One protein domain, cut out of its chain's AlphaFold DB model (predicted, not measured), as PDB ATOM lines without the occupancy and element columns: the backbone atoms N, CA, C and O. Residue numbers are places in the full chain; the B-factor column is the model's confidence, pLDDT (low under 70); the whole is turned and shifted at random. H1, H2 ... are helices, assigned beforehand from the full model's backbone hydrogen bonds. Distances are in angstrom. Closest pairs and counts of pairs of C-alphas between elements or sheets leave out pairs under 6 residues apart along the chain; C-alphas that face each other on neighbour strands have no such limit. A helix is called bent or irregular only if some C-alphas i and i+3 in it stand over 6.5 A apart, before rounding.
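Overview. This is residues 189 to 256 of the 270 residues of an uncharacterized protein of Plasmodium ovale wallikeri (UniProt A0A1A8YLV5). H1 and H5 make a V, meeting through their first halves and spreading toward their last residues, and H2, H3 and H4 follow one another in a curved row across the side of that V. H3 crosses beneath the place where the V's arms meet, H2 is at the H1 end of the row, H4 is at the other end near H5, and the link of residues 233 to 241 folds back from H4 to the beginning of H5. The printed part has 68 residues with five named helices, H1 to H5 in chain order, and no named strand: the class is all helix. It is compact and rounded, with a radius of gyration of the C-alphas of 11.1 A and spans of 30 by 25 by 22 A.

Arrangement. The longest helix, H5, residues 242 to 255, touches H1, residues 189 to 200, closest at the C-alphas of Tyr 246 and Leu 194, 5.4 A apart. They run the same way at a steep tilt of 45 degrees, and they touch with residues 242 to 246 of H5 and residues 190 to 194 of H1 alone. H5 also touches H3, residues 213 to 222, with residues 242 to 245 alone; the closest C-alphas are those of Ile 242 and Ile 217, 6.6 A apart. These two run the same way at a steep tilt of 53 degrees. H1 and H3 are close but not clearly touching, with the C-alphas of Ser 191 and Asn 213 closest at 6.9 A. H2, residues 206 to 210, only just touches H1, with 3 pairs of C-alphas within 8 A; the closest are those of Met 209 and Lys 195, 6.3 A apart. H4, residues 224 to 232, touches no helix: it is close to H3 but not clearly touching, about perpendicular at 89 degrees, with the C-alphas of Arg 227 and Leu 221 closest at 6.2 A. H4 and H5 are near each other, and so are H2 and H3. H4 is apart from H1 and H2, and H2 is apart from H5. In H1, H3 and H4 every O i to N i+4 pair is within hydrogen-bond range; in H5 9 of 10 are, and in H2 0 of 1, beside 1 of 2 O i to N i+3 pairs.

Along the chain. H5 measures 18.1 A from first to last C-alpha, from (-15.109, 41.646, 36.137) to (-6.543, 53.113, 47.296). It is only just irregular: C-alphas 252 and 255 are 6.8 A apart. H1 measures 16.4 A and begins at C-alpha 189, (-23.198, 42.773, 42.120). H3 measures 14.3 A, H4 12.5 A and H2 8.5 A. H2 is irregular, with C-alphas 207 and 210 at 7.1 A.

Size, cuts and confidence. The two C-alphas farthest apart are those of Ser 207 and Asn 234, 31.3 A. The printed part has no cut. The link from H4 to H5, 9 residues, is short; the other three are tight. The mean pLDDT of the printed part is 77.9, and residues 189 to 190, 201 and 252 to 256 are under 70.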
ATOM      1  N   ASN A 189     -23.445  41.542  41.377       62.72
ATOM      2  CA  ASN A 189     -23.198  42.773  42.120       62.72
ATOM      3  C   ASN A 189     -21.890  43.450  41.690       62.72
ATOM      4  O   ASN A 189     -21.880  44.654  41.466       62.72
ATOM      5  N   THR A 190     -20.802  42.696  41.467       66.12
ATOM      6  CA  THR A 190     -19.527  43.294  41.014       66.12
ATOM      7  C   THR A 190     -19.564  43.866  39.594       66.12
ATOM      8  O   THR A 190     -18.824  44.804  39.300       66.12
ATOM      9  N   SER A 191     -20.413  43.334  38.709       74.75
ATOM     10  CA  SER A 191     -20.578  43.873  37.351       74.75
ATOM     11  C   SER A 191     -21.354  45.178  37.347       74.75
ATOM     12  O   SER A 191     -20.895  46.167  36.774       74.75
ATOM     13  N   MET A 192     -22.494  45.209  38.041       76.56
ATOM     14  CA  MET A 192     -23.286  46.428  38.182       76.56
ATOM     15  C   MET A 192     -22.480  47.532  38.875       76.56
ATOM     16  O   MET A 192     -22.447  48.661  38.380       76.56
ATOM     17  N   ALA A 193     -21.735  47.160  39.920       74.38
ATOM     18  CA  ALA A 193     -20.756  48.008  40.577       74.38
ATOM     19  C   ALA A 193     -19.766  48.587  39.574       74.38
ATOM     20  O   ALA A 193     -19.709  49.801  39.379       74.38
ATOM     21  N   LEU A 194     -19.004  47.732  38.888       81.19
ATOM     22  CA  LEU A 194     -17.996  48.175  37.932       81.19
ATOM     23  C   LEU A 194     -18.583  49.128  36.889       81.19
ATOM     24  O   LEU A 194     -17.962  50.148  36.603       81.19
ATOM     25  N   LYS A 195     -19.771  48.840  36.353       79.81
ATOM     26  CA  LYS A 195     -20.447  49.712  35.387       79.81
ATOM     27  C   LYS A 195     -20.771  51.084  35.973       79.81
ATOM     28  O   LYS A 195     -20.381  52.094  35.394       79.81
ATOM     29  N   MET A 196     -21.404  51.128  37.145       75.12
ATOM     30  CA  MET A 196     -21.721  52.376  37.847       75.12
ATOM     31  C   MET A 196     -20.466  53.188  38.180       75.12
ATOM     32  O   MET A 196     -20.433  54.401  37.966       75.12
ATOM     33  N   TRP A 197     -19.410  52.528  38.656       73.75
ATOM     34  CA  TRP A 197     -18.118  53.155  38.938       73.75
ATOM     35  C   TRP A 197     -17.475  53.725  37.688       73.75
ATOM     36  O   TRP A 197     -17.008  54.860  37.682       73.75
ATOM     37  N   SER A 198     -17.475  52.946  36.617       77.69
ATOM     38  CA  SER A 198     -16.856  53.342  35.363       77.69
ATOM     39  C   SER A 198     -17.620  54.490  34.710       77.69
ATOM     40  O   SER A 198     -16.987  55.414  34.215       77.69
ATOM     41  N   LEU A 199     -18.952  54.504  34.793       76.50
ATOM     42  CA  LEU A 199     -19.775  55.634  34.360       76.50
ATOM     43  C   LEU A 199     -19.439  56.904  35.156       76.50
ATOM     44  O   LEU A 199     -19.154  57.950  34.580       76.50
ATOM     45  N   LYS A 200     -19.385  56.797  36.487       71.12
ATOM     46  CA  LYS A 200     -19.046  57.918  37.379       71.12
ATOM     47  C   LYS A 200     -17.639  58.468  37.162       71.12
ATOM     48  O   LYS A 200     -17.426  59.669  37.281       71.12
ATOM     49  N   LEU A 201     -16.676  57.602  36.865       67.38
ATOM     50  CA  LEU A 201     -15.292  57.981  36.583       67.38
ATOM     51  C   LEU A 201     -15.089  58.500  35.147       67.38
ATOM     52  O   LEU A 201     -13.964  58.860  34.799       67.38
ATOM     53  N   GLY A 202     -16.139  58.518  34.317       70.25
ATOM     54  CA  GLY A 202     -16.053  58.877  32.899       70.25
ATOM     55  C   GLY A 202     -15.310  57.842  32.042       70.25
ATOM     56  O   GLY A 202     -14.826  58.166  30.963       70.25
ATOM     57  N   LEU A 203     -15.176  56.606  32.532       77.00
ATOM     58  CA  LEU A 203     -14.590  55.462  31.823       77.00
ATOM     59  C   LEU A 203     -15.605  54.741  30.931       77.00
ATOM     60  O   LEU A 203     -15.214  54.073  29.982       77.00
ATOM     61  N   LEU A 204     -16.892  54.833  31.246       80.94
ATOM     62  CA  LEU A 204     -17.979  54.349  30.403       80.94
ATOM     63  C   LEU A 204     -18.910  55.505  30.085       80.94
ATOM     64  O   LEU A 204     -19.085  56.408  30.903       80.94
ATOM     65  N   ARG A 205     -19.548  55.443  28.920       79.38
ATOM     66  CA  ARG A 205     -20.689  56.303  28.611       79.38
ATOM     67  C   ARG A 205     -21.961  55.633  29.107       79.38
ATOM     68  O   ARG A 205     -22.022  54.413  29.245       79.38
ATOM     69  N   GLU A 206     -23.003  56.424  29.320       72.75
ATOM     70  CA  GLU A 206     -24.313  55.906  29.723       72.75
ATOM     71  C   GLU A 206     -24.882  54.934  28.679       72.75
ATOM     72  O   GLU A 206     -25.468  53.912  29.031       72.75
ATOM     73  N   SER A 207     -24.579  55.178  27.396       78.25
ATOM     74  CA  SER A 207     -24.898  54.261  26.301       78.25
ATOM     75  C   SER A 207     -24.307  52.874  26.496       78.25
ATOM     76  O   SER A 207     -24.885  51.925  26.004       78.25
ATOM     77  N   ASP A 208     -23.192  52.730  27.209       77.38
ATOM     78  CA  ASP A 208     -22.432  51.483  27.314       77.38
ATOM     79  C   ASP A 208     -22.833  50.672  28.575       77.38
ATOM     80  O   ASP A 208     -22.253  49.632  28.885       77.38
ATOM     81  N   MET A 209     -23.865  51.111  29.308       77.94
ATOM     82  CA  MET A 209     -24.379  50.441  30.515       77.94
ATOM     83  C   MET A 209     -25.048  49.085  30.240       77.94
ATOM     84  O   MET A 209     -25.058  48.206  31.112       77.94
ATOM     85  N   HIS A 210     -25.595  48.900  29.038       80.44
ATOM     86  CA  HIS A 210     -26.284  47.672  28.635       80.44
ATOM     87  C   HIS A 210     -25.325  46.523  28.285       80.44
ATOM     88  O   HIS A 210     -25.782  45.386  28.206       80.44
ATOM     89  N   LEU A 211     -24.024  46.803  28.120       82.62
ATOM     90  CA  LEU A 211     -23.025  45.816  27.699       82.62
ATOM     91  C   LEU A 211     -22.994  44.604  28.628       82.62
ATOM     92  O   LEU A 211     -23.045  44.750  29.853       82.62
ATOM     93  N   ASP A 212     -22.867  43.406  28.073       86.19
ATOM     94  CA  ASP A 212     -22.715  42.205  28.890       86.19
ATOM     95  C   ASP A 212     -21.323  42.144  29.567       86.19
ATOM     96  O   ASP A 212     -20.437  42.971  29.334       86.19
ATOM     97  N   ASN A 213     -21.097  41.160  30.443       84.94
ATOM     98  CA  ASN A 213     -19.815  41.041  31.149       84.94
ATOM     99  C   ASN A 213     -18.624  40.820  30.199       84.94
ATOM    100  O   ASN A 213     -17.520  41.275  30.495       84.94
ATOM    101  N   LYS A 214     -18.816  40.114  29.079       86.50
ATOM    102  CA  LYS A 214     -17.743  39.810  28.122       86.50
ATOM    103  C   LYS A 214     -17.399  41.041  27.290       86.50
ATOM    104  O   LYS A 214     -16.225  41.355  27.110       86.50
ATOM    105  N   GLU A 215     -18.408  41.756  26.819       87.06
ATOM    106  CA  GLU A 215     -18.293  43.018  26.099       87.06
ATOM    107  C   GLU A 215     -17.626  44.086  26.961       87.06
ATOM    108  O   GLU A 215     -16.702  44.760  26.501       87.06
ATOM    109  N   LEU A 216     -18.014  44.176  28.236       86.00
ATOM    110  CA  LEU A 216     -17.403  45.083  29.197       86.00
ATOM    111  C   LEU A 216     -15.920  44.752  29.423       86.00
ATOM    112  O   LEU A 216     -15.075  45.640  29.337       86.00
ATOM    113  N   ILE A 217     -15.570  43.476  29.630       88.19
ATOM    114  CA  ILE A 217     -14.164  43.043  29.726       88.19
ATOM    115  C   ILE A 217     -13.383  43.437  28.465       88.19
ATOM    116  O   ILE A 217     -12.291  44.004  28.557       88.19
ATOM    117  N   ASN A 218     -13.948  43.172  27.287       87.44
ATOM    118  CA  ASN A 218     -13.311  43.486  26.013       87.44
ATOM    119  C   ASN A 218     -13.084  44.989  25.836       87.44
ATOM    120  O   ASN A 218     -12.035  45.393  25.332       87.44
ATOM    121  N   LEU A 219     -14.028  45.824  26.266       87.75
ATOM    122  CA  LEU A 219     -13.895  47.276  26.215       87.75
ATOM    123  C   LEU A 219     -12.707  47.759  27.063       87.75
ATOM    124  O   LEU A 219     -11.857  48.505  26.575       87.75
ATOM    125  N   PHE A 220     -12.577  47.246  28.288       86.12
ATOM    126  CA  PHE A 220     -11.433  47.538  29.155       86.12
ATOM    127  C   PHE A 220     -10.110  47.041  28.561       86.12
ATOM    128  O   PHE A 220      -9.108  47.758  28.578       86.12
ATOM    129  N   LEU A 221     -10.095  45.838  27.986       87.00
ATOM    130  CA  LEU A 221      -8.906  45.256  27.361       87.00
ATOM    131  C   LEU A 221      -8.465  45.982  26.087       87.00
ATOM    132  O   LEU A 221      -7.265  46.048  25.804       87.00
ATOM    133  N   LYS A 222      -9.394  46.566  25.320       86.62
ATOM    134  CA  LYS A 222      -9.053  47.388  24.149       86.62
ATOM    135  C   LYS A 222      -8.210  48.601  24.549       86.62
ATOM    136  O   LYS A 222      -7.279  48.960  23.818       86.62
ATOM    137  N   ASN A 223      -8.431  49.166  25.735       82.19
ATOM    138  CA  ASN A 223      -7.694  50.331  26.209       82.19
ATOM    139  C   ASN A 223      -6.205  50.029  26.475       82.19
ATOM    140  O   ASN A 223      -5.833  49.211  27.322       82.19
ATOM    141  N   LYS A 224      -5.316  50.746  25.772       78.88
ATOM    142  CA  LYS A 224      -3.855  50.618  25.920       78.88
ATOM    143  C   LYS A 224      -3.367  50.998  27.323       78.88
ATOM    144  O   LYS A 224      -2.459  50.350  27.839       78.88
ATOM    145  N   LYS A 225      -3.957  52.018  27.956       78.06
ATOM    146  CA  LYS A 225      -3.607  52.439  29.323       78.06
ATOM    147  C   LYS A 225      -3.982  51.357  30.336       78.06
ATOM    148  O   LYS A 225      -3.162  51.030  31.187       78.06
ATOM    149  N   PHE A 226      -5.159  50.744  30.198       82.69
ATOM    150  CA  PHE A 226      -5.581  49.657  31.086       82.69
ATOM    151  C   PHE A 226      -4.668  48.431  30.949       82.69
ATOM    152  O   PHE A 226      -4.206  47.889  31.949       82.69
ATOM    153  N   ARG A 227      -4.282  48.067  29.717       81.12
ATOM    154  CA  ARG A 227      -3.291  47.005  29.465       81.12
ATOM    155  C   ARG A 227      -1.928  47.267  30.109       81.12
ATOM    156  O   ARG A 227      -1.313  46.334  30.615       81.12
ATOM    157  N   ARG A 228      -1.457  48.517  30.129       77.81
ATOM    158  CA  ARG A 228      -0.215  48.883  30.837       77.81
ATOM    159  C   ARG A 228      -0.347  48.692  32.345       77.81
ATOM    160  O   ARG A 228       0.568  48.162  32.963       77.81
ATOM    161  N   VAL A 229      -1.488  49.073  32.919       79.56
ATOM    162  CA  VAL A 229      -1.764  48.863  34.347       79.56
ATOM    163  C   VAL A 229      -1.788  47.373  34.691       79.56
ATOM    164  O   VAL A 229      -1.193  46.969  35.684       79.56
ATOM    165  N   LEU A 230      -2.416  46.544  33.855       81.88
ATOM    166  CA  LEU A 230      -2.427  45.091  34.044       81.88
ATOM    167  C   LEU A 230      -1.009  44.510  34.080       81.88
ATOM    168  O   LEU A 230      -0.689  43.759  34.997       81.88
ATOM    169  N   LYS A 231      -0.139  44.929  33.150       79.19
ATOM    170  CA  LYS A 231       1.284  44.549  33.155       79.19
ATOM    171  C   LYS A 231       2.000  45.006  34.428       79.19
ATOM    172  O   LYS A 231       2.747  44.228  35.007       79.19
ATOM    173  N   PHE A 232       1.750  46.235  34.887       77.62
ATOM    174  CA  PHE A 232       2.353  46.772  36.112       77.62
ATOM    175  C   PHE A 232       1.993  45.948  37.358       77.62
ATOM    176  O   PHE A 232       2.843  45.716  38.211       77.62
ATOM    177  N   TYR A 233       0.751  45.465  37.444       77.06
ATOM    178  CA  TYR A 233       0.301  44.587  38.527       77.06
ATOM    179  C   TYR A 233       0.563  43.093  38.269       77.06
ATOM    180  O   TYR A 233       0.087  42.259  39.035       77.06
ATOM    181  N   ASN A 234       1.312  42.746  37.215       80.31
ATOM    182  CA  ASN A 234       1.607  41.372  36.807       80.31
ATOM    183  C   ASN A 234       0.348  40.494  36.621       80.31
ATOM    184  O   ASN A 234       0.331  39.312  36.960       80.31
ATOM    185  N   VAL A 235      -0.732  41.088  36.102       80.62
ATOM    186  CA  VAL A 235      -1.998  40.404  35.813       80.62
ATOM    187  C   VAL A 235      -2.034  40.004  34.340       80.62
ATOM    188  O   VAL A 235      -1.916  40.850  33.450       80.62
ATOM    189  N   ASN A 236      -2.232  38.713  34.077       79.94
ATOM    190  CA  ASN A 236      -2.352  38.181  32.725       79.94
ATOM    191  C   ASN A 236      -3.683  38.595  32.081       79.94
ATOM    192  O   ASN A 236      -4.738  38.554  32.714       79.94
ATOM    193  N   THR A 237      -3.656  38.949  30.796       77.19
ATOM    194  CA  THR A 237      -4.862  39.354  30.064       77.19
ATOM    195  C   THR A 237      -5.847  38.210  29.836       77.19
ATOM    196  O   THR A 237      -7.032  38.468  29.641       77.19
ATOM    197  N   LYS A 238      -5.367  36.960  29.869       77.81
ATOM    198  CA  LYS A 238      -6.186  35.753  29.676       77.81
ATOM    199  C   LYS A 238      -7.057  35.408  30.888       77.81
ATOM    200  O   LYS A 238      -8.116  34.820  30.707       77.81
ATOM    201  N   ASP A 239      -6.657  35.836  32.084       76.00
ATOM    202  CA  ASP A 239      -7.319  35.497  33.355       76.00
ATOM    203  C   ASP A 239      -8.188  36.650  33.888       76.00
ATOM    204  O   ASP A 239      -8.508  36.743  35.077       76.00
ATOM    205  N   ILE A 240      -8.556  37.581  33.007       83.44
ATOM    206  CA  ILE A 240      -9.314  38.767  33.388       83.44
ATOM    207  C   ILE A 240     -10.789  38.455  33.559       83.44
ATOM    208  O   ILE A 240     -11.461  37.893  32.698       83.44
ATOM    209  N   SER A 241     -11.302  38.922  34.690       85.50
ATOM    210  CA  SER A 241     -12.706  38.864  35.057       85.50
ATOM    211  C   SER A 241     -13.167  40.223  35.579       85.50
ATOM    212  O   SER A 241     -12.361  41.069  35.977       85.50
ATOM    213  N   ILE A 242     -14.482  40.429  35.608       83.44
ATOM    214  CA  ILE A 242     -15.109  41.646  36.137       83.44
ATOM    215  C   ILE A 242     -14.610  42.007  37.553       83.44
ATOM    216  O   ILE A 242     -14.226  43.161  37.750       83.44
ATOM    217  N   PRO A 243     -14.500  41.069  38.520       80.25
ATOM    218  CA  PRO A 243     -13.947  41.379  39.841       80.25
ATOM    219  C   PRO A 243     -12.498  41.883  39.812       80.25
ATOM    220  O   PRO A 243     -12.128  42.740  40.614       80.25
ATOM    221  N   VAL A 244     -11.667  41.377  38.896       81.94
ATOM    222  CA  VAL A 244     -10.272  41.827  38.739       81.94
ATOM    223  C   VAL A 244     -10.239  43.255  38.200       81.94
ATOM    224  O   VAL A 244      -9.541  44.102  38.757       81.94
ATOM    225  N   ILE A 245     -11.042  43.547  37.173       82.56
ATOM    226  CA  ILE A 245     -11.162  44.901  36.617       82.56
ATOM    227  C   ILE A 245     -11.665  45.871  37.687       82.56
ATOM    228  O   ILE A 245     -11.099  46.948  37.851       82.56
ATOM    229  N   TYR A 246     -12.679  45.478  38.455       81.94
ATOM    230  CA  TYR A 246     -13.205  46.263  39.567       81.94
ATOM    231  C   TYR A 246     -12.125  46.600  40.601       81.94
ATOM    232  O   TYR A 246     -11.935  47.772  40.926       81.94
ATOM    233  N   LYS A 247     -11.355  45.604  41.058       79.88
ATOM    234  CA  LYS A 247     -10.250  45.815  42.010       79.88
ATOM    235  C   LYS A 247      -9.185  46.762  41.458       79.88
ATOM    236  O   LYS A 247      -8.766  47.675  42.161       79.88
ATOM    237  N   ILE A 248      -8.773  46.592  40.202       78.12
ATOM    238  CA  ILE A 248      -7.764  47.457  39.573       78.12
ATOM    239  C   ILE A 248      -8.280  48.889  39.424       78.12
ATOM    240  O   ILE A 248      -7.572  49.833  39.766       78.12
ATOM    241  N   THR A 249      -9.518  49.066  38.963       76.25
ATOM    242  CA  THR A 249     -10.151  50.388  38.865       76.25
ATOM    243  C   THR A 249     -10.239  51.046  40.242       76.25
ATOM    244  O   THR A 249      -9.915  52.222  40.379       76.25
ATOM    245  N   LYS A 250     -10.570  50.287  41.291       73.88
ATOM    246  CA  LYS A 250     -10.589  50.802  42.664       73.88
ATOM    247  C   LYS A 250      -9.194  51.234  43.144       73.88
ATOM    248  O   LYS A 250      -9.041  52.327  43.689       73.88
ATOM    249  N   LEU A 251      -8.168  50.425  42.874       71.56
ATOM    250  CA  LEU A 251      -6.771  50.726  43.211       71.56
ATOM    251  C   LEU A 251      -6.259  51.999  42.530       71.56
ATOM    252  O   LEU A 251      -5.571  52.798  43.159       71.56
ATOM    253  N   LEU A 252      -6.602  52.197  41.256       69.25
ATOM    254  CA  LEU A 252      -6.151  53.347  40.472       69.25
ATOM    255  C   LEU A 252      -6.736  54.679  40.948       69.25
ATOM    256  O   LEU A 252      -6.091  55.712  40.790       69.25
ATOM    257  N   TYR A 253      -7.957  54.666  41.479       66.31
ATOM    258  CA  TYR A 253      -8.699  55.896  41.761       66.31
ATOM    259  C   TYR A 253      -8.887  56.192  43.250       66.31
ATOM    260  O   TYR A 253      -9.129  57.350  43.583       66.31
ATOM    261  N   PHE A 254      -8.760  55.198  44.137       62.97
ATOM    262  CA  PHE A 254      -9.125  55.364  45.549       62.97
ATOM    263  C   PHE A 254      -8.077  54.876  46.549       62.97
ATOM    264  O   PHE A 254      -7.878  55.522  47.572       62.97
ATOM    265  N   GLU A 255      -7.400  53.757  46.284       55.81
ATOM    266  CA  GLU A 255      -6.543  53.113  47.296       55.81
ATOM    267  C   GLU A 255      -5.046  53.469  47.170       55.81
ATOM    268  O   GLU A 255      -4.246  53.079  48.020       55.81
ATOM    269  N   ARG A 256      -4.645  54.278  46.177       49.31
ATOM    270  CA  ARG A 256      -3.310  54.902  46.131       49.31
ATOM    271  C   ARG A 256      -3.383  56.376  45.727       49.31
ATOM    272  O   ARG A 256      -3.943  56.677  44.674       49.31
TER     273      ARG A 256